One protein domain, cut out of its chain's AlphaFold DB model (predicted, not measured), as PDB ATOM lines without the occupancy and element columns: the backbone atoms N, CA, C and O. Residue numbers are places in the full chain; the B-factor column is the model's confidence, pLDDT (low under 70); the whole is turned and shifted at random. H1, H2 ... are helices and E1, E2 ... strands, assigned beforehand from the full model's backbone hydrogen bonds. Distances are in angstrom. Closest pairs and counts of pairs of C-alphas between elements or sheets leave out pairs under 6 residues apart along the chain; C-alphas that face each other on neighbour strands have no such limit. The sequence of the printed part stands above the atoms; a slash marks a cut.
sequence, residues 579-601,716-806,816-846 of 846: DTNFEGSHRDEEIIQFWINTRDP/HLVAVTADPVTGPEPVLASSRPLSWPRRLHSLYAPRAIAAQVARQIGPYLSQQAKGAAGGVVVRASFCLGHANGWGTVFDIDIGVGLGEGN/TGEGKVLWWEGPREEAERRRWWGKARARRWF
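This is residues 579 to 601, 716 to 806 and 816 to 846 of the 846 residues of an uncharacterized protein of Macrophomina phaseolina (strain MS6) (UniProt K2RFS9). A strongly twisted sheet, built on the long hairpin E1 and E2 with E3 beside E2, has H3 packed slantwise over one face. H1 lies near the end of E1, H2 makes a corner with H3, H4 sits at the sheet's other end, H5 lies off to one side, and residues 716 to 739 make a wide loop. The printed part has 145 residues, with five named helices and three named strands that follow along the chain as H1 H2 H3 H4 E1 E2 E3 H5; the antiparallel sheet runs E1 E2 E3. The class is mixed, and the whole is compact, with a radius of gyration of the C-alphas of 16.7 A and spans of 43 by 40 by 30 A.

Find C-alpha 588 at (118.952, 91.608, 73.619), where H1 begins, residues 588 to 597. H2 is residues 740 to 748, H3 750 to 764 over 21.8 A, and H4 767 to 771. E1, residues 776 to 784, runs 25.3 A; E2, 792 to 801, runs 29.0 A; E3 is 820 to 825. H5, residues 833 to 842, ends at C-alpha 842, (136.112, 111.365, 57.536).

In the hairpin look for N 778 and O 798, 2.8 A; between E2 and E3, N 799 and O 823, 2.9 A. The domain has two layers, H1 and H3 on one face of the sheet. H3's height is 7.6 A, with C-alphas 758 and 800 closest to E2 at 6.1 A. H1 and H2 only just touch, with 3 pairs of C-alphas within 8 A, the closest Ile 591 and Leu 744. H2 and H3 touch only at the corner. H4 is at the sheet's level; H5 is not on the sheet. Every O i to N i+4 pair is within hydrogen-bond range in H1, H2, H4 and H5; in H3, 9 of 11.

Cuts leave 33.7 A between C-alphas 601 and 716 and 15.4 A between 806 and 816. No link printed whole is long. Among the residues under pLDDT 70 are 716 to 736 and 829 to 846.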
ATOM      1  N   ASP A 579     115.501  90.518  64.982       81.88
ATOM      2  CA  ASP A 579     114.576  89.825  65.879       81.88
ATOM      3  C   ASP A 579     115.367  89.092  66.964       81.88
ATOM      4  O   ASP A 579     116.154  88.199  66.651       81.88
ATOM      5  N   THR A 580     115.163  89.488  68.219       86.00
ATOM      6  CA  THR A 580     115.811  88.922  69.408       86.00
ATOM      7  C   THR A 580     114.907  87.983  70.198       86.00
ATOM      8  O   THR A 580     115.334  87.479  71.241       86.00
ATOM      9  N   ASN A 581     113.677  87.733  69.737       83.00
ATOM     10  CA  ASN A 581     112.718  86.919  70.467       83.00
ATOM     11  C   ASN A 581     113.119  85.432  70.448       83.00
ATOM     12  O   ASN A 581     113.359  84.814  69.398       83.00
ATOM     13  N   PHE A 582     113.181  84.840  71.637       83.44
ATOM     14  CA  PHE A 582     113.407  83.418  71.855       83.44
ATOM     15  C   PHE A 582     112.563  82.946  73.043       83.44
ATOM     16  O   PHE A 582     112.634  83.522  74.130       83.44
ATOM     17  N   GLU A 583     111.755  81.902  72.823       85.00
ATOM     18  CA  GLU A 583     110.866  81.313  73.840       85.00
ATOM     19  C   GLU A 583     109.967  82.351  74.549       85.00
ATOM     20  O   GLU A 583     109.744  82.279  75.753       85.00
ATOM     21  N   GLY A 584     109.453  83.335  73.798       80.00
ATOM     22  CA  GLY A 584     108.526  84.356  74.308       80.00
ATOM     23  C   GLY A 584     109.188  85.505  75.074       80.00
ATOM     24  O   GLY A 584     108.504  86.233  75.788       80.00
ATOM     25  N   SER A 585     110.506  85.670  74.948       80.81
ATOM     26  CA  SER A 585     111.272  86.720  75.625       80.81
ATOM     27  C   SER A 585     112.318  87.342  74.702       80.81
ATOM     28  O   SER A 585     112.974  86.644  73.926       80.81
ATOM     29  N   HIS A 586     112.501  88.658  74.811       83.25
ATOM     30  CA  HIS A 586     113.581  89.379  74.141       83.25
ATOM     31  C   HIS A 586     114.930  89.058  74.795       83.25
ATOM     32  O   HIS A 586     115.079  89.169  76.010       83.25
ATOM     33  N   ARG A 587     115.924  88.666  73.988       87.06
ATOM     34  CA  ARG A 587     117.263  88.253  74.456       87.06
ATOM     35  C   ARG A 587     118.372  89.245  74.092       87.06
ATOM     36  O   ARG A 587     119.524  88.857  73.897       87.06
ATOM     37  N   ASP A 588     118.031  90.527  73.983       85.25
ATOM     38  CA  ASP A 588     118.952  91.608  73.619       85.25
ATOM     39  C   ASP A 588     120.226  91.617  74.470       85.25
ATOM     40  O   ASP A 588     121.329  91.641  73.925       85.25
ATOM     41  N   GLU A 589     120.092  91.556  75.797       83.69
ATOM     42  CA  GLU A 589     121.224  91.602  76.732       83.69
ATOM     43  C   GLU A 589     122.202  90.448  76.508       83.69
ATOM     44  O   GLU A 589     123.416  90.643  76.505       83.69
ATOM     45  N   GLU A 590     121.683  89.251  76.251       88.00
ATOM     46  CA  GLU A 590     122.483  88.047  76.035       88.00
ATOM     47  C   GLU A 590     123.231  88.107  74.696       88.00
ATOM     48  O   GLU A 590     124.400  87.723  74.625       88.00
ATOM     49  N   ILE A 591     122.606  88.666  73.652       88.94
ATOM     50  CA  ILE A 591     123.255  88.935  72.359       88.94
ATOM     51  C   ILE A 591     124.358  89.988  72.521       88.94
ATOM     52  O   ILE A 591     125.480  89.801  72.039       88.94
ATOM     53  N   ILE A 592     124.065  91.088  73.223       85.38
ATOM     54  CA  ILE A 592     125.029  92.160  73.492       85.38
ATOM     55  C   ILE A 592     126.224  91.602  74.268       85.38
ATOM     56  O   ILE A 592     127.374  91.829  73.881       85.38
ATOM     57  N   GLN A 593     125.967  90.839  75.331       83.44
ATOM     58  CA  GLN A 593     127.005  90.233  76.154       83.44
ATOM     59  C   GLN A 593     127.827  89.217  75.357       83.44
ATOM     60  O   GLN A 593     129.052  89.205  75.462       83.44
ATOM     61  N   PHE A 594     127.190  88.419  74.498       87.31
ATOM     62  CA  PHE A 594     127.879  87.508  73.588       87.31
ATOM     63  C   PHE A 594     128.847  88.251  72.650       87.31
ATOM     64  O   PHE A 594     130.008  87.850  72.514       87.31
ATOM     65  N   TRP A 595     128.438  89.381  72.064       86.94
ATOM     66  CA  TRP A 595     129.326  90.215  71.242       86.94
ATOM     67  C   TRP A 595     130.447  90.888  72.031       86.94
ATOM     68  O   TRP A 595     131.514  91.141  71.471       86.94
ATOM     69  N   ILE A 596     130.213  91.220  73.302       78.62
ATOM     70  CA  ILE A 596     131.250  91.750  74.193       78.62
ATOM     71  C   ILE A 596     132.272  90.652  74.515       78.62
ATOM     72  O   ILE A 596     133.466  90.885  74.349       78.62
ATOM     73  N   ASN A 597     131.811  89.456  74.887       80.94
ATOM     74  CA  ASN A 597     132.658  88.327  75.286       80.94
ATOM     75  C   ASN A 597     133.483  87.765  74.123       80.94
ATOM     76  O   ASN A 597     134.646  87.439  74.301       80.94
ATOM     77  N   THR A 598     132.927  87.711  72.909       73.44
ATOM     78  CA  THR A 598     133.649  87.211  71.715       73.44
ATOM     79  C   THR A 598     134.899  88.048  71.378       73.44
ATOM     80  O   THR A 598     135.702  87.669  70.529       73.44
ATOM     81  N   ARG A 599     135.073  89.213  72.012       67.19
ATOM     82  CA  ARG A 599     136.164  90.158  71.741       67.19
ATOM     83  C   ARG A 599     137.283  90.151  72.755       67.19
ATOM     84  O   ARG A 599     138.346  90.693  72.450       67.19
ATOM     85  N   ASP A 600     137.020  89.688  73.965       59.50
ATOM     86  CA  ASP A 600     138.003  89.766  75.022       59.50
ATOM     87  C   ASP A 600     138.836  88.469  75.000       59.50
ATOM     88  O   ASP A 600     138.297  87.382  75.187       59.50
ATOM     89  N   PRO A 601     140.142  88.554  74.671       51.38
ATOM     90  CA  PRO A 601     140.997  87.377  74.548       51.38
ATOM     91  C   PRO A 601     141.151  86.627  75.878       51.38
ATOM     92  O   PRO A 601     141.545  85.462  75.857       51.38
ATOM     93  N   HIS A 716     109.071  79.913  64.153       29.89
ATOM     94  CA  HIS A 716     110.160  78.958  63.973       29.89
ATOM     95  C   HIS A 716     111.359  79.618  63.263       29.89
ATOM     96  O   HIS A 716     111.266  79.990  62.097       29.89
ATOM     97  N   LEU A 717     112.498  79.740  63.960       36.78
ATOM     98  CA  LEU A 717     113.773  80.279  63.446       36.78
ATOM     99  C   LEU A 717     114.875  79.190  63.477       36.78
ATOM    100  O   LEU A 717     114.960  78.419  64.435       36.78
ATOM    101  N   VAL A 718     115.679  79.112  62.403       45.59
ATOM    102  CA  VAL A 718     116.365  77.896  61.874       45.59
ATOM    103  C   VAL A 718     117.908  77.911  62.038       45.59
ATOM    104  O   VAL A 718     118.503  78.963  62.259       45.59
ATOM    105  N   ALA A 719     118.553  76.733  61.934       29.55
ATOM    106  CA  ALA A 719     119.984  76.434  62.136       29.55
ATOM    107  C   ALA A 719     120.831  76.208  60.867       29.55
ATOM    108  O   ALA A 719     120.295  75.845  59.827       29.55
ATOM    109  N   VAL A 720     122.166  76.298  61.014       31.05
ATOM    110  CA  VAL A 720     123.221  76.192  59.978       31.05
ATOM    111  C   VAL A 720     124.121  74.957  60.181       31.05
ATOM    112  O   VAL A 720     124.554  74.713  61.308       31.05
ATOM    113  N   THR A 721     124.511  74.275  59.092       31.39
ATOM    114  CA  THR A 721     125.755  73.476  58.979       31.39
ATOM    115  C   THR A 721     126.475  73.754  57.639       31.39
ATOM    116  O   THR A 721     125.826  73.957  56.618       31.39
ATOM    117  N   ALA A 722     127.820  73.750  57.677       30.98
ATOM    118  CA  ALA A 722     128.819  73.925  56.597       30.98
ATOM    119  C   ALA A 722     128.991  75.323  55.931       30.98
ATOM    120  O   ALA A 722     128.127  76.189  56.001       30.98
ATOM    121  N   ASP A 723     130.194  75.547  55.371       38.34
ATOM    122  CA  ASP A 723     130.891  76.828  55.111       38.34
ATOM    123  C   ASP A 723     130.000  78.057  54.770       38.34
ATOM    124  O   ASP A 723     129.424  78.136  53.682       38.34
ATOM    125  N   PRO A 724     129.936  79.084  55.647       41.41
ATOM    126  CA  PRO A 724     129.043  80.241  55.501       41.41
ATOM    127  C   PRO A 724     129.399  81.201  54.351       41.41
ATOM    128  O   PRO A 724     128.708  82.209  54.182       41.41
ATOM    129  N   VAL A 725     130.473  80.939  53.596       40.91
ATOM    130  CA  VAL A 725     130.886  81.745  52.433       40.91
ATOM    131  C   VAL A 725     130.321  81.192  51.113       40.91
ATOM    132  O   VAL A 725     130.134  81.964  50.171       40.91
ATOM    133  N   THR A 726     130.015  79.890  51.039       38.06
ATOM    134  CA  THR A 726     129.605  79.198  49.795       38.06
ATOM    135  C   THR A 726     128.530  78.118  49.976       38.06
ATOM    136  O   THR A 726     128.197  77.443  49.004       38.06
ATOM    137  N   GLY A 727     128.015  77.909  51.190       37.00
ATOM    138  CA  GLY A 727     127.019  76.874  51.478       37.00
ATOM    139  C   GLY A 727     125.695  77.062  50.719       37.00
ATOM    140  O   GLY A 727     125.360  78.192  50.351       37.00
ATOM    141  N   PRO A 728     124.950  75.965  50.473       30.42
ATOM    142  CA  PRO A 728     123.676  76.014  49.766       30.42
ATOM    143  C   PRO A 728     122.643  76.882  50.501       30.42
ATOM    144  O   PRO A 728     122.769  77.165  51.694       30.42
ATOM    145  N   GLU A 729     121.631  77.300  49.741       36.62
ATOM    146  CA  GLU A 729     120.437  78.034  50.172       36.62
ATOM    147  C   GLU A 729     119.924  77.549  51.549       36.62
ATOM    148  O   GLU A 729     119.944  76.343  51.808       36.62
ATOM    149  N   PRO A 730     119.474  78.438  52.460       39.25
ATOM    150  CA  PRO A 730     118.923  78.026  53.749       39.25
ATOM    151  C   PRO A 730     117.705  77.111  53.545       39.25
ATOM    152  O   PRO A 730     116.598  77.573  53.283       39.25
ATOM    153  N   VAL A 731     117.902  75.797  53.674       41.66
ATOM    154  CA  VAL A 731     116.818  74.812  53.595       41.66
ATOM    155  C   VAL A 731     116.015  74.860  54.899       41.66
ATOM    156  O   VAL A 731     116.465  74.421  55.956       41.66
ATOM    157  N   LEU A 732     114.801  75.399  54.799       47.62
ATOM    158  CA  LEU A 732     113.812  75.709  55.845       47.62
ATOM    159  C   LEU A 732     113.233  74.493  56.622       47.62
ATOM    160  O   LEU A 732     112.134  74.582  57.159       47.62
ATOM    161  N   ALA A 733     113.912  73.341  56.678       36.28
ATOM    162  CA  ALA A 733     113.262  72.047  56.946       36.28
ATOM    163  C   ALA A 733     113.889  71.186  58.067       36.28
ATOM    164  O   ALA A 733     114.033  69.976  57.895       36.28
ATOM    165  N   SER A 734     114.231  71.747  59.236       42.59
ATOM    166  CA  SER A 734     114.511  70.916  60.428       42.59
ATOM    167  C   SER A 734     113.391  71.021  61.464       42.59
ATOM    168  O   SER A 734     113.075  72.110  61.933       42.59
ATOM    169  N   SER A 735     112.831  69.883  61.874       46.09
ATOM    170  CA  SER A 735     111.666  69.753  62.763       46.09
ATOM    171  C   SER A 735     111.915  70.049  64.254       46.09
ATOM    172  O   SER A 735     111.016  69.833  65.066       46.09
ATOM    173  N   ARG A 736     113.106  70.528  64.657       59.69
ATOM    174  CA  ARG A 736     113.424  70.835  66.066       59.69
ATOM    175  C   ARG A 736     113.993  72.251  66.244       59.69
ATOM    176  O   ARG A 736     114.949  72.591  65.549       59.69
ATOM    177  N   PRO A 737     113.465  73.052  67.192       72.38
ATOM    178  CA  PRO A 737     114.019  74.366  67.512       72.38
ATOM    179  C   PRO A 737     115.443  74.239  68.070       72.38
ATOM    180  O   PRO A 737     115.760  73.306  68.813       72.38
ATOM    181  N   LEU A 738     116.318  75.178  67.701       79.75
ATOM    182  CA  LEU A 738     117.667  75.247  68.256       79.75
ATOM    183  C   LEU A 738     117.652  75.655  69.725       79.75
ATOM    184  O   LEU A 738     116.882  76.523  70.123       79.75
ATOM    185  N   SER A 739     118.599  75.116  70.498       88.25
ATOM    186  CA  SER A 739     118.913  75.677  71.811       88.25
ATOM    187  C   SER A 739     119.470  77.094  71.673       88.25
ATOM    188  O   SER A 739     120.150  77.420  70.691       88.25
ATOM    189  N   TRP A 740     119.234  77.929  72.682       90.31
ATOM    190  CA  TRP A 740     119.680  79.319  72.664       90.31
ATOM    191  C   TRP A 740     121.190  79.503  72.406       90.31
ATOM    192  O   TRP A 740     121.533  80.275  71.510       90.31
ATOM    193  N   PRO A 741     122.114  78.749  73.045       90.50
ATOM    194  CA  PRO A 741     123.541  78.858  72.733       90.50
ATOM    195  C   PRO A 741     123.859  78.555  71.264       90.50
ATOM    196  O   PRO A 741     124.643  79.262  70.633       90.50
ATOM    197  N   ARG A 742     123.210  77.543  70.669       87.38
ATOM    198  CA  ARG A 742     123.389  77.250  69.240       87.38
ATOM    199  C   ARG A 742     122.850  78.383  68.371       87.38
ATOM    200  O   ARG A 742     123.475  78.706  67.364       87.38
ATOM    201  N   ARG A 743     121.740  79.018  68.756       88.56
ATOM    202  CA  ARG A 743     121.179  80.183  68.053       88.56
ATOM    203  C   ARG A 743     122.106  81.408  68.142       88.56
ATOM    204  O   ARG A 743     122.342  82.041  67.116       88.56
ATOM    205  N   LEU A 744     122.709  81.683  69.305       89.69
ATOM    206  CA  LEU A 744     123.754  82.709  69.481       89.69
ATOM    207  C   LEU A 744     124.903  82.540  68.485       89.69
ATOM    208  O   LEU A 744     125.233  83.475  67.756       89.69
ATOM    209  N   HIS A 745     125.462  81.336  68.388       88.19
ATOM    210  CA  HIS A 745     126.579  81.073  67.482       88.19
ATOM    211  C   HIS A 745     126.179  81.026  66.000       88.19
ATOM    212  O   HIS A 745     126.936  81.495  65.154       88.19
ATOM    213  N   SER A 746     125.012  80.469  65.667       85.50
ATOM    214  CA  SER A 746     124.602  80.275  64.267       85.50
ATOM    215  C   SER A 746     123.995  81.517  63.618       85.50
ATOM    216  O   SER A 746     124.202  81.718  62.425       85.50
ATOM    217  N   LEU A 747     123.282  82.358  64.377       88.12
ATOM    218  CA  LEU A 747     122.606  83.547  63.846       88.12
ATOM    219  C   LEU A 747     123.297  84.842  64.262       88.12
ATOM    220  O   LEU A 747     123.510  85.722  63.431       88.12
ATOM    221  N   TYR A 748     123.677  84.960  65.535       90.75
ATOM    222  CA  TYR A 748     124.155  86.225  66.095       90.75
ATOM    223  C   TYR A 748     125.680  86.350  66.128       90.75
ATOM    224  O   TYR A 748     126.188  87.414  66.472       90.75
ATOM    225  N   ALA A 749     126.449  85.327  65.743       90.31
ATOM    226  CA  ALA A 749     127.891  85.491  65.570       90.31
ATOM    227  C   ALA A 749     128.179  86.616  64.560       90.31
ATOM    228  O   ALA A 749     127.543  86.658  63.506       90.31
ATOM    229  N   PRO A 750     129.166  87.501  64.811       89.31
ATOM    230  CA  PRO A 750     129.503  88.595  63.894       89.31
ATOM    231  C   PRO A 750     129.668  88.148  62.432       89.31
ATOM    232  O   PRO A 750     129.145  88.782  61.518       89.31
ATOM    233  N   ARG A 751     130.317  86.994  62.218       88.25
ATOM    234  CA  ARG A 751     130.473  86.369  60.896       88.25
ATOM    235  C   ARG A 751     129.137  85.931  60.284       88.25
ATOM    236  O   ARG A 751     128.938  86.130  59.089       88.25
ATOM    237  N   ALA A 752     128.240  85.341  61.076       90.25
ATOM    238  CA  ALA A 752     126.924  84.901  60.615       90.25
ATOM    239  C   ALA A 752     126.051  86.093  60.197       90.25
ATOM    240  O   ALA A 752     125.467  86.077  59.114       90.25
ATOM    241  N   ILE A 753     126.061  87.164  60.998       92.50
ATOM    242  CA  ILE A 753     125.388  88.429  60.680       92.50
ATOM    243  C   ILE A 753     125.947  89.018  59.384       92.50
ATOM    244  O   ILE A 753     125.175  89.351  58.490       92.50
ATOM    245  N   ALA A 754     127.274  89.113  59.244       92.56
ATOM    246  CA  ALA A 754     127.894  89.646  58.029       92.56
ATOM    247  C   ALA A 754     127.480  88.861  56.774       92.56
ATOM    248  O   ALA A 754     127.129  89.461  55.757       92.56
ATOM    249  N   ALA A 755     127.482  87.526  56.860       90.44
ATOM    250  CA  ALA A 755     127.052  86.656  55.772       90.44
ATOM    251  C   ALA A 755     125.569  86.861  55.430       90.44
ATOM    252  O   ALA A 755     125.225  86.981  54.256       90.44
ATOM    253  N   GLN A 756     124.701  86.970  56.439       92.44
ATOM    254  CA  GLN A 756     123.277  87.208  56.222       92.44
ATOM    255  C   GLN A 756     123.002  88.582  55.598       92.44
ATOM    256  O   GLN A 756     122.227  88.669  54.649       92.44
ATOM    257  N   VAL A 757     123.683  89.639  56.055       93.50
ATOM    258  CA  VAL A 757     123.577  90.979  55.453       93.50
ATOM    259  C   VAL A 757     124.013  90.944  53.988       93.50
ATOM    260  O   VAL A 757     123.319  91.478  53.126       93.50
ATOM    261  N   ALA A 758     125.139  90.295  53.674       93.50
ATOM    262  CA  ALA A 758     125.612  90.185  52.296       93.50
ATOM    263  C   ALA A 758     124.643  89.398  51.405       93.50
ATOM    264  O   ALA A 758     124.374  89.839  50.289       93.50
ATOM    265  N   ARG A 759     124.060  88.299  51.903       90.81
ATOM    266  CA  ARG A 759     123.012  87.553  51.185       90.81
ATOM    267  C   ARG A 759     121.772  88.401  50.929       90.81
ATOM    268  O   ARG A 759     121.234  88.367  49.830       90.81
ATOM    269  N   GLN A 760     121.336  89.185  51.914       91.44
ATOM    270  CA  GLN A 760     120.139  90.010  51.776       91.44
ATOM    271  C   GLN A 760     120.363  91.225  50.870       91.44
ATOM    272  O   GLN A 760     119.452  91.605  50.149       91.44
ATOM    273  N   ILE A 761     121.547  91.842  50.878       94.75
ATOM    274  CA  ILE A 761     121.815  93.095  50.146       94.75
ATOM    275  C   ILE A 761     122.506  92.868  48.799       94.75
ATOM    276  O   ILE A 761     122.209  93.560  47.826       94.75
ATOM    277  N   GLY A 762     123.407  91.893  48.711       94.38
ATOM    278  CA  GLY A 762     124.224  91.599  47.531       94.38
ATOM    279  C   GLY A 762     123.450  91.430  46.214       94.38
ATOM    280  O   GLY A 762     123.903  91.981  45.202       94.38
ATOM    281  N   PRO A 763     122.292  90.740  46.191       93.88
ATOM    282  CA  PRO A 763     121.457  90.613  44.993       93.88
ATOM    283  C   PRO A 763     120.914  91.949  44.466       93.88
ATOM    284  O   PRO A 763     120.659  92.086  43.270       93.88
ATOM    285  N   TYR A 764     120.765  92.951  45.336       94.94
ATOM    286  CA  TYR A 764     120.241  94.269  44.978       94.94
ATOM    287  C   TYR A 764     121.328  95.259  44.563       94.94
ATOM    288  O   TYR A 764     121.012  96.297  43.996       94.94
ATOM    289  N   LEU A 765     122.606  94.963  44.805       96.50
ATOM    290  CA  LEU A 765     123.706  95.819  44.368       96.50
ATOM    291  C   LEU A 765     123.992  95.634  42.875       96.50
ATOM    292  O   LEU A 765     124.000  94.514  42.356       96.50
ATOM    293  N   SER A 766     124.299  96.738  42.193       96.25
ATOM    294  CA  SER A 766     124.673  96.700  40.779       96.25
ATOM    295  C   SER A 766     125.945  95.870  40.551       96.25
ATOM    296  O   SER A 766     126.858  95.857  41.383       96.25
ATOM    297  N   GLN A 767     126.029  95.176  39.412       95.38
ATOM    298  CA  GLN A 767     127.217  94.381  39.069       95.38
ATOM    299  C   GLN A 767     128.475  95.253  38.972       95.38
ATOM    300  O   GLN A 767     129.532  94.869  39.461       95.38
ATOM    301  N   GLN A 768     128.338  96.465  38.427       96.00
ATOM    302  CA  GLN A 768     129.428  97.435  38.338       96.00
ATOM    303  C   GLN A 768     129.947  97.861  39.718       96.00
ATOM    304  O   GLN A 768     131.157  97.863  39.935       96.00
ATOM    305  N   ALA A 769     129.056  98.161  40.668       96.69
ATOM    306  CA  ALA A 769     129.460  98.534  42.023       96.69
ATOM    307  C   ALA A 769     130.137  97.363  42.759       96.69
ATOM    308  O   ALA A 769     131.156  97.552  43.422       96.69
ATOM    309  N   LYS A 770     129.630  96.132  42.589       95.12
ATOM    310  CA  LYS A 770     130.248  94.914  43.150       95.12
ATOM    311  C   LYS A 770     131.611  94.586  42.538       95.12
ATOM    312  O   LYS A 770     132.456  94.023  43.229       95.12
ATOM    313  N   GLY A 771     131.806  94.904  41.257       93.81
ATOM    314  CA  GLY A 771     133.060  94.701  40.530       93.81
ATOM    315  C   GLY A 771     134.126  95.769  40.798       93.81
ATOM    316  O   GLY A 771     135.266  95.607  40.370       93.81
ATOM    317  N   ALA A 772     133.787  96.855  41.501       93.19
ATOM    318  CA  ALA A 772     134.763  97.861  41.905       93.19
ATOM    319  C   ALA A 772     135.796  97.274  42.885       93.19
ATOM    320  O   ALA A 772     135.514  96.334  43.630       93.19
ATOM    321  N   ALA A 773     137.002  97.851  42.918       91.06
ATOM    322  CA  ALA A 773     138.057  97.411  43.829       91.06
ATOM    323  C   ALA A 773     137.583  97.470  45.295       91.06
ATOM    324  O   ALA A 773     137.291  98.547  45.816       91.06
ATOM    325  N   GLY A 774     137.519  96.306  45.952       88.75
ATOM    326  CA  GLY A 774     137.023  96.160  47.326       88.75
ATOM    327  C   GLY A 774     135.497  96.047  47.473       88.75
ATOM    328  O   GLY A 774     135.024  95.938  48.604       88.75
ATOM    329  N   GLY A 775     134.744  96.041  46.366       95.06
ATOM    330  CA  GLY A 775     133.283  95.948  46.341       95.06
ATOM    331  C   GLY A 775     132.571  97.169  46.938       95.06
ATOM    332  O   GLY A 775     133.120  98.270  47.011       95.06
ATOM    333  N   VAL A 776     131.333  96.963  47.387       97.00
ATOM    334  CA  VAL A 776     130.543  97.959  48.123       97.00
ATOM    335  C   VAL A 776     130.709  97.730  49.619       97.00
ATOM    336  O   VAL A 776     130.501  96.622  50.111       97.00
ATOM    337  N   VAL A 777     131.028  98.786  50.365       97.12
ATOM    338  CA  VAL A 777     131.052  98.747  51.830       97.12
ATOM    339  C   VAL A 777     129.633  98.930  52.359       97.12
ATOM    340  O   VAL A 777     129.079 100.029  52.314       97.12
ATOM    341  N   VAL A 778     129.042  97.854  52.871       96.88
ATOM    342  CA  VAL A 778     127.720  97.835  53.497       96.88
ATOM    343  C   VAL A 778     127.880  97.897  55.014       96.88
ATOM    344  O   VAL A 778     128.455  97.004  55.621       96.88
ATOM    345  N   ARG A 779     127.356  98.946  55.644       95.38
ATOM    346  CA  ARG A 779     127.206  99.057  57.095       95.38
ATOM    347  C   ARG A 779     125.769  98.732  57.481       95.38
ATOM    348  O   ARG A 779     124.875  99.532  57.206       95.38
ATOM    349  N   ALA A 780     125.564  97.612  58.160       94.25
ATOM    350  CA  ALA A 780     124.290  97.300  58.798       94.25
ATOM    351  C   ALA A 780     124.311  97.794  60.248       94.25
ATOM    352  O   ALA A 780     125.271  97.537  60.977       94.25
ATOM    353  N   SER A 781     123.278  98.544  60.633       92.00
ATOM    354  CA  SER A 781     123.106  99.111  61.976       92.00
ATOM    355  C   SER A 781     121.896  98.458  62.646       92.00
ATOM    356  O   SER A 781     120.826  98.407  62.045       92.00
ATOM    357  N   PHE A 782     122.044  97.998  63.882       88.81
ATOM    358  CA  PHE A 782     121.014  97.312  64.668       88.81
ATOM    359  C   PHE A 782     120.751  98.088  65.958       88.81
ATOM    360  O   PHE A 782     121.692  98.617  66.546       88.81
ATOM    361  N   CYS A 783     119.502  98.140  66.412       83.31
ATOM    362  CA  CYS A 783     119.131  98.728  67.700       83.31
ATOM    363  C   CYS A 783     118.772  97.601  68.668       83.31
ATOM    364  O   CYS A 783     117.815  96.886  68.397       83.31
ATOM    365  N   LEU A 784     119.529  97.440  69.758       81.38
ATOM    366  CA  LEU A 784     119.309  96.398  70.771       81.38
ATOM    367  C   LEU A 784     119.255  96.977  72.186       81.38
ATOM    368  O   LEU A 784     119.977  97.926  72.482       81.38
ATOM    369  N   GLY A 785     118.481  96.364  73.078       65.31
ATOM    370  CA  GLY A 785     118.408  96.719  74.504       65.31
ATOM    371  C   GLY A 785     117.180  97.558  74.862       65.31
ATOM    372  O   GLY A 785     117.307  98.589  75.517       65.31
ATOM    373  N   HIS A 786     115.999  97.147  74.390       61.53
ATOM    374  CA  HIS A 786     114.748  97.914  74.492       61.53
ATOM    375  C   HIS A 786     114.100  97.968  75.887       61.53
ATOM    376  O   HIS A 786     113.208  98.789  76.081       61.53
ATOM    377  N   ALA A 787     114.536  97.152  76.854       49.22
ATOM    378  CA  ALA A 787     113.801  96.921  78.105       49.22
ATOM    379  C   ALA A 787     113.489  98.189  78.935       49.22
ATOM    380  O   ALA A 787     112.491  98.193  79.642       49.22
ATOM    381  N   ASN A 788     114.277  99.270  78.812       48.16
ATOM    382  CA  ASN A 788     114.106 100.520  79.576       48.16
ATOM    383  C   ASN A 788     114.083 101.798  78.700       48.16
ATOM    384  O   ASN A 788     114.505 102.867  79.141       48.16
ATOM    385  N   GLY A 789     113.609 101.709  77.451       51.69
ATOM    386  CA  GLY A 789     113.331 102.885  76.616       51.69
ATOM    387  C   GLY A 789     114.513 103.354  75.760       51.69
ATOM    388  O   GLY A 789     115.228 104.288  76.122       51.69
ATOM    389  N   TRP A 790     114.588 102.800  74.545       55.69
ATOM    390  CA  TRP A 790     115.540 103.067  73.449       55.69
ATOM    391  C   TRP A 790     116.849 102.260  73.513       55.69
ATOM    392  O   TRP A 790     117.739 102.513  74.325       55.69
ATOM    393  N   GLY A 791     116.982 101.306  72.584       63.22
ATOM    394  CA  GLY A 791     118.157 100.445  72.447       63.22
ATOM    395  C   GLY A 791     119.441 101.171  72.009       63.22
ATOM    396  O   GLY A 791     119.443 102.261  71.435       63.22
ATOM    397  N   THR A 792     120.581 100.538  72.270       73.75
ATOM    398  CA  THR A 792     121.895 100.939  71.767       73.75
ATOM    399  C   THR A 792     122.104 100.497  70.327       73.75
ATOM    400  O   THR A 792     121.706  99.407  69.919       73.75
ATOM    401  N   VAL A 793     122.796 101.345  69.566       81.44
ATOM    402  CA  VAL A 793     123.152 101.075  68.174       81.44
ATOM    403  C   VAL A 793     124.425 100.235  68.077       81.44
ATOM    404  O   VAL A 793     125.475 100.605  68.614       81.44
ATOM    405  N   PHE A 794     124.344  99.136  67.335       85.69
ATOM    406  CA  PHE A 794     125.454  98.255  66.991       85.69
ATOM    407  C   PHE A 794     125.630  98.214  65.478       85.69
ATOM    408  O   PHE A 794     124.682  97.949  64.753       85.69
ATOM    409  N   ASP A 795     126.858  98.419  65.004       89.50
ATOM    410  CA  ASP A 795     127.146  98.470  63.569       89.50
ATOM    411  C   ASP A 795     128.128  97.375  63.157       89.50
ATOM    412  O   ASP A 795     129.202  97.261  63.764       89.50
ATOM    413  N   ILE A 796     127.858  96.695  62.049       91.50
ATOM    414  CA  ILE A 796     128.806  95.821  61.350       91.50
ATOM    415  C   ILE A 796     129.078  96.371  59.946       91.50
ATOM    416  O   ILE A 796     128.148  96.741  59.236       91.50
ATOM    417  N   ASP A 797     130.353  96.469  59.572       92.69
ATOM    418  CA  ASP A 797     130.789  96.853  58.227       92.69
ATOM    419  C   ASP A 797     131.133  95.574  57.447       92.69
ATOM    420  O   ASP A 797     131.828  94.711  57.977       92.69
ATOM    421  N   ILE A 798     130.652  95.444  56.212       94.44
ATOM    422  CA  ILE A 798     130.865  94.300  55.318       94.44
ATOM    423  C   ILE A 798     131.324  94.814  53.951       94.44
ATOM    424  O   ILE A 798     130.689  95.699  53.382       94.44
ATOM    425  N   GLY A 799     132.386  94.245  53.385       95.88
ATOM    426  CA  GLY A 799     132.693  94.400  51.961       95.88
ATOM    427  C   GLY A 799     131.906  93.384  51.138       95.88
ATOM    428  O   GLY A 799     132.098  92.187  51.329       95.88
ATOM    429  N   VAL A 800     131.038  93.835  50.231       95.94
ATOM    430  CA  VAL A 800     130.214  92.974  49.364       95.94
ATOM    431  C   VAL A 800     130.659  93.126  47.907       95.94
ATOM    432  O   VAL A 800     130.565  94.217  47.345       95.94
ATOM    433  N   GLY A 801     131.130  92.048  47.275       94.06
ATOM    434  CA  GLY A 801     131.638  92.077  45.894       94.06
ATOM    435  C   GLY A 801     131.521  90.744  45.154       94.06
ATOM    436  O   GLY A 801     130.805  89.850  45.595       94.06
ATOM    437  N   LEU A 802     132.198  90.606  44.009       89.44
ATOM    438  CA  LEU A 802     132.106  89.408  43.148       89.44
ATOM    439  C   LEU A 802     132.994  88.223  43.601       89.44
ATOM    440  O   LEU A 802     132.778  87.093  43.165       89.44
ATOM    441  N   GLY A 803     133.935  88.451  44.526       78.06
ATOM    442  CA  GLY A 803     134.929  87.466  44.987       78.06
ATOM    443  C   GLY A 803     136.170  87.381  44.083       78.06
ATOM    444  O   GLY A 803     136.122  87.784  42.927       78.06
ATOM    445  N   GLU A 804     137.287  86.852  44.598       64.44
ATOM    446  CA  GLU A 804     138.578  86.705  43.880       64.44
ATOM    447  C   GLU A 804     138.608  85.533  42.875       64.44
ATOM    448  O   GLU A 804     139.654  84.959  42.581       64.44
ATOM    449  N   GLY A 805     137.457  85.152  42.321       55.97
ATOM    450  CA  GLY A 805     137.424  84.181  41.232       55.97
ATOM    451  C   GLY A 805     137.873  84.856  39.944       55.97
ATOM    452  O   GLY A 805     137.184  85.764  39.483       55.97
ATOM    453  N   ASN A 806     139.005  84.419  39.377       39.28
ATOM    454  CA  ASN A 806     139.475  84.776  38.036       39.28
ATOM    455  C   ASN A 806     138.292  84.924  37.071       39.28
ATOM    456  O   ASN A 806     137.710  83.937  36.618       39.28
ATOM    457  N   THR A 816     125.529  83.308  39.811       49.59
ATOM    458  CA  THR A 816     124.258  83.710  40.453       49.59
ATOM    459  C   THR A 816     124.158  85.178  40.894       49.59
ATOM    460  O   THR A 816     123.124  85.605  41.392       49.59
ATOM    461  N   GLY A 817     125.194  86.002  40.705       57.44
ATOM    462  CA  GLY A 817     125.171  87.431  41.010       57.44
ATOM    463  C   GLY A 817     125.023  87.734  42.502       57.44
ATOM    464  O   GLY A 817     124.941  88.906  42.874       57.44
ATOM    465  N   GLU A 818     125.012  86.709  43.350       67.19
ATOM    466  CA  GLU A 818     124.910  86.781  44.800       67.19
ATOM    467  C   GLU A 818     126.208  87.395  45.328       67.19
ATOM    468  O   GLU A 818     127.284  86.807  45.236       67.19
ATOM    469  N   GLY A 819     126.147  88.649  45.784       75.38
ATOM    470  CA  GLY A 819     127.326  89.337  46.309       75.38
ATOM    471  C   GLY A 819     127.966  88.535  47.448       75.38
ATOM    472  O   GLY A 819     127.281  88.143  48.388       75.38
ATOM    473  N   LYS A 820     129.279  88.309  47.373       87.69
ATOM    474  CA  LYS A 820     130.060  87.574  48.374       87.69
ATOM    475  C   LYS A 820     130.626  88.516  49.430       87.69
ATOM    476  O   LYS A 820     130.982  89.658  49.125       87.69
ATOM    477  N   VAL A 821     130.761  88.013  50.657       91.62
ATOM    478  CA  VAL A 821     131.500  88.699  51.727       91.62
ATOM    479  C   VAL A 821     132.991  88.668  51.394       91.62
ATOM    480  O   VAL A 821     133.590  87.600  51.338       91.62
ATOM    481  N   LEU A 822     133.592  89.838  51.202       91.50
ATOM    482  CA  LEU A 822     135.034  90.005  51.008       91.50
ATOM    483  C   LEU A 822     135.763  90.162  52.347       91.50
ATOM    484  O   LEU A 822     136.853  89.640  52.543       91.50
ATOM    485  N   TRP A 823     135.158  90.909  53.269       92.69
ATOM    486  CA  TRP A 823     135.659  91.164  54.620       92.69
ATOM    487  C   TRP A 823     134.513  91.671  55.500       92.69
ATOM    488  O   TRP A 823     133.490  92.128  54.985       92.69
ATOM    489  N   TRP A 824     134.680  91.625  56.822       91.31
ATOM    490  CA  TRP A 824     133.753  92.250  57.768       91.31
ATOM    491  C   TRP A 824     134.481  92.772  59.017       91.31
ATOM    492  O   TRP A 824     135.553  92.284  59.366       91.31
ATOM    493  N   GLU A 825     133.911  93.782  59.680       88.56
ATOM    494  CA  GLU A 825     134.429  94.385  60.919       88.56
ATOM    495  C   GLU A 825     133.260  94.822  61.829       88.56
ATOM    496  O   GLU A 825     132.379  95.577  61.409       88.56
ATOM    497  N   GLY A 826     133.234  94.376  63.091       84.56
ATOM    498  CA  GLY A 826     132.161  94.681  64.052       84.56
ATOM    499  C   GLY A 826     131.662  93.449  64.820       84.56
ATOM    500  O   GLY A 826     132.395  92.468  64.917       84.56
ATOM    501  N   PRO A 827     130.458  93.481  65.431       73.75
ATOM    502  CA  PRO A 827     129.483  94.575  65.489       73.75
ATOM    503  C   PRO A 827     129.813  95.594  66.595       73.75
ATOM    504  O   PRO A 827     129.601  95.283  67.765       73.75
ATOM    505  N   ARG A 828     130.428  96.743  66.256       71.62
ATOM    506  CA  ARG A 828     130.540  98.004  67.042       71.62
ATOM    507  C   ARG A 828     131.684  98.898  66.554       71.62
ATOM    508  O   ARG A 828     132.785  98.430  66.299       71.62
ATOM    509  N   GLU A 829     131.455 100.204  66.463       60.19
ATOM    510  CA  GLU A 829     132.435 101.160  65.933       60.19
ATOM    511  C   GLU A 829     133.454 101.628  66.983       60.19
ATOM    512  O   GLU A 829     134.632 101.824  66.694       60.19
ATOM    513  N   GLU A 830     133.005 101.815  68.224       54.56
ATOM    514  CA  GLU A 830     133.802 102.375  69.312       54.56
ATOM    515  C   GLU A 830     134.976 101.486  69.726       54.56
ATOM    516  O   GLU A 830     136.014 102.003  70.144       54.56
ATOM    517  N   ALA A 831     134.796 100.170  69.666       52.56
ATOM    518  CA  ALA A 831     135.798  99.195  70.083       52.56
ATOM    519  C   ALA A 831     136.874  98.961  69.009       52.56
ATOM    520  O   ALA A 831     137.983  98.548  69.339       52.56
ATOM    521  N   GLU A 832     136.588  99.318  67.756       58.75
ATOM    522  CA  GLU A 832     137.466  99.069  66.619       58.75
ATOM    523  C   GLU A 832     138.325 100.292  66.308       58.75
ATOM    524  O   GLU A 832     137.859 101.334  65.828       58.75
ATOM    525  N   ARG A 833     139.631 100.178  66.577       61.09
ATOM    526  CA  ARG A 833     140.580 101.290  66.411       61.09
ATOM    527  C   ARG A 833     140.526 101.861  64.992       61.09
ATOM    528  O   ARG A 833     140.571 103.083  64.842       61.09
ATOM    529  N   ARG A 834     140.426 101.013  63.962       63.78
ATOM    530  CA  ARG A 834     140.361 101.449  62.558       63.78
ATOM    531  C   ARG A 834     139.090 102.246  62.276       63.78
ATOM    532  O   ARG A 834     139.209 103.353  61.750       63.78
ATOM    533  N   ARG A 835     137.918 101.764  62.699       64.19
ATOM    534  CA  ARG A 835     136.630 102.462  62.514       64.19
ATOM    535  C   ARG A 835     136.592 103.805  63.229       64.19
ATOM    536  O   ARG A 835     136.238 104.820  62.625       64.19
ATOM    537  N   TRP A 836     137.044 103.841  64.481       60.75
ATOM    538  CA  TRP A 836     137.118 105.079  65.254       60.75
ATOM    539  C   TRP A 836     138.016 106.128  64.576       60.75
ATOM    540  O   TRP A 836     137.608 107.280  64.390       60.75
ATOM    541  N   TRP A 837     139.215 105.727  64.133       58.81
ATOM    542  CA  TRP A 837     140.123 106.611  63.395       58.81
ATOM    543  C   TRP A 837     139.567 107.018  62.027       58.81
ATOM    544  O   TRP A 837     139.702 108.180  61.640       58.81
ATOM    545  N   GLY A 838     138.929 106.093  61.309       63.94
ATOM    546  CA  GLY A 838     138.302 106.330  60.012       63.94
ATOM    547  C   GLY A 838     137.208 107.387  60.101       63.94
ATOM    548  O   GLY A 838     137.258 108.387  59.386       63.94
ATOM    549  N   LYS A 839     136.279 107.251  61.054       62.50
ATOM    550  CA  LYS A 839     135.233 108.255  61.305       62.50
ATOM    551  C   LYS A 839     135.809 109.593  61.726       62.50
ATOM    552  O   LYS A 839     135.315 110.634  61.290       62.50
ATOM    553  N   ALA A 840     136.851 109.585  62.552       53.66
ATOM    554  CA  ALA A 840     137.499 110.821  62.942       53.66
ATOM    555  C   ALA A 840     138.113 111.544  61.731       53.66
ATOM    556  O   ALA A 840     137.846 112.726  61.524       53.66
ATOM    557  N   ARG A 841     138.840 110.831  60.866       54.62
ATOM    558  CA  ARG A 841     139.365 111.392  59.610       54.62
ATOM    559  C   ARG A 841     138.252 111.867  58.671       54.62
ATOM    560  O   ARG A 841     138.320 112.990  58.184       54.62
ATOM    561  N   ALA A 842     137.210 111.061  58.460       55.34
ATOM    562  CA  ALA A 842     136.112 111.365  57.536       55.34
ATOM    563  C   ALA A 842     135.306 112.603  57.952       55.34
ATOM    564  O   ALA A 842     134.875 113.387  57.111       55.34
ATOM    565  N   ARG A 843     135.157 112.842  59.259       52.78
ATOM    566  CA  ARG A 843     134.549 114.074  59.781       52.78
ATOM    567  C   ARG A 843     135.492 115.288  59.715       52.78
ATOM    568  O   ARG A 843     135.188 116.317  60.314       52.78
ATOM    569  N   ARG A 844     136.628 115.162  59.010       42.97
ATOM    570  CA  ARG A 844     137.716 116.147  58.910       42.97
ATOM    571  C   ARG A 844     138.210 116.589  60.292       42.97
ATOM    572  O   ARG A 844     138.540 117.753  60.501       42.97
ATOM    573  N   TRP A 845     138.229 115.659  61.256       36.16
ATOM    574  CA  TRP A 845     138.646 115.950  62.630       36.16
ATOM    575  C   TRP A 845     140.171 116.046  62.803       36.16
ATOM    576  O   TRP A 845     140.636 116.504  63.846       36.16
ATOM    577  N   PHE A 846     140.946 115.616  61.806       29.50
ATOM    578  CA  PHE A 846     142.407 115.626  61.825       29.50
ATOM    579  C   PHE A 846     142.957 116.246  60.549       29.50
ATOM    580  O   PHE A 846     142.593 115.735  59.466       29.50
TER     581      PHE A 846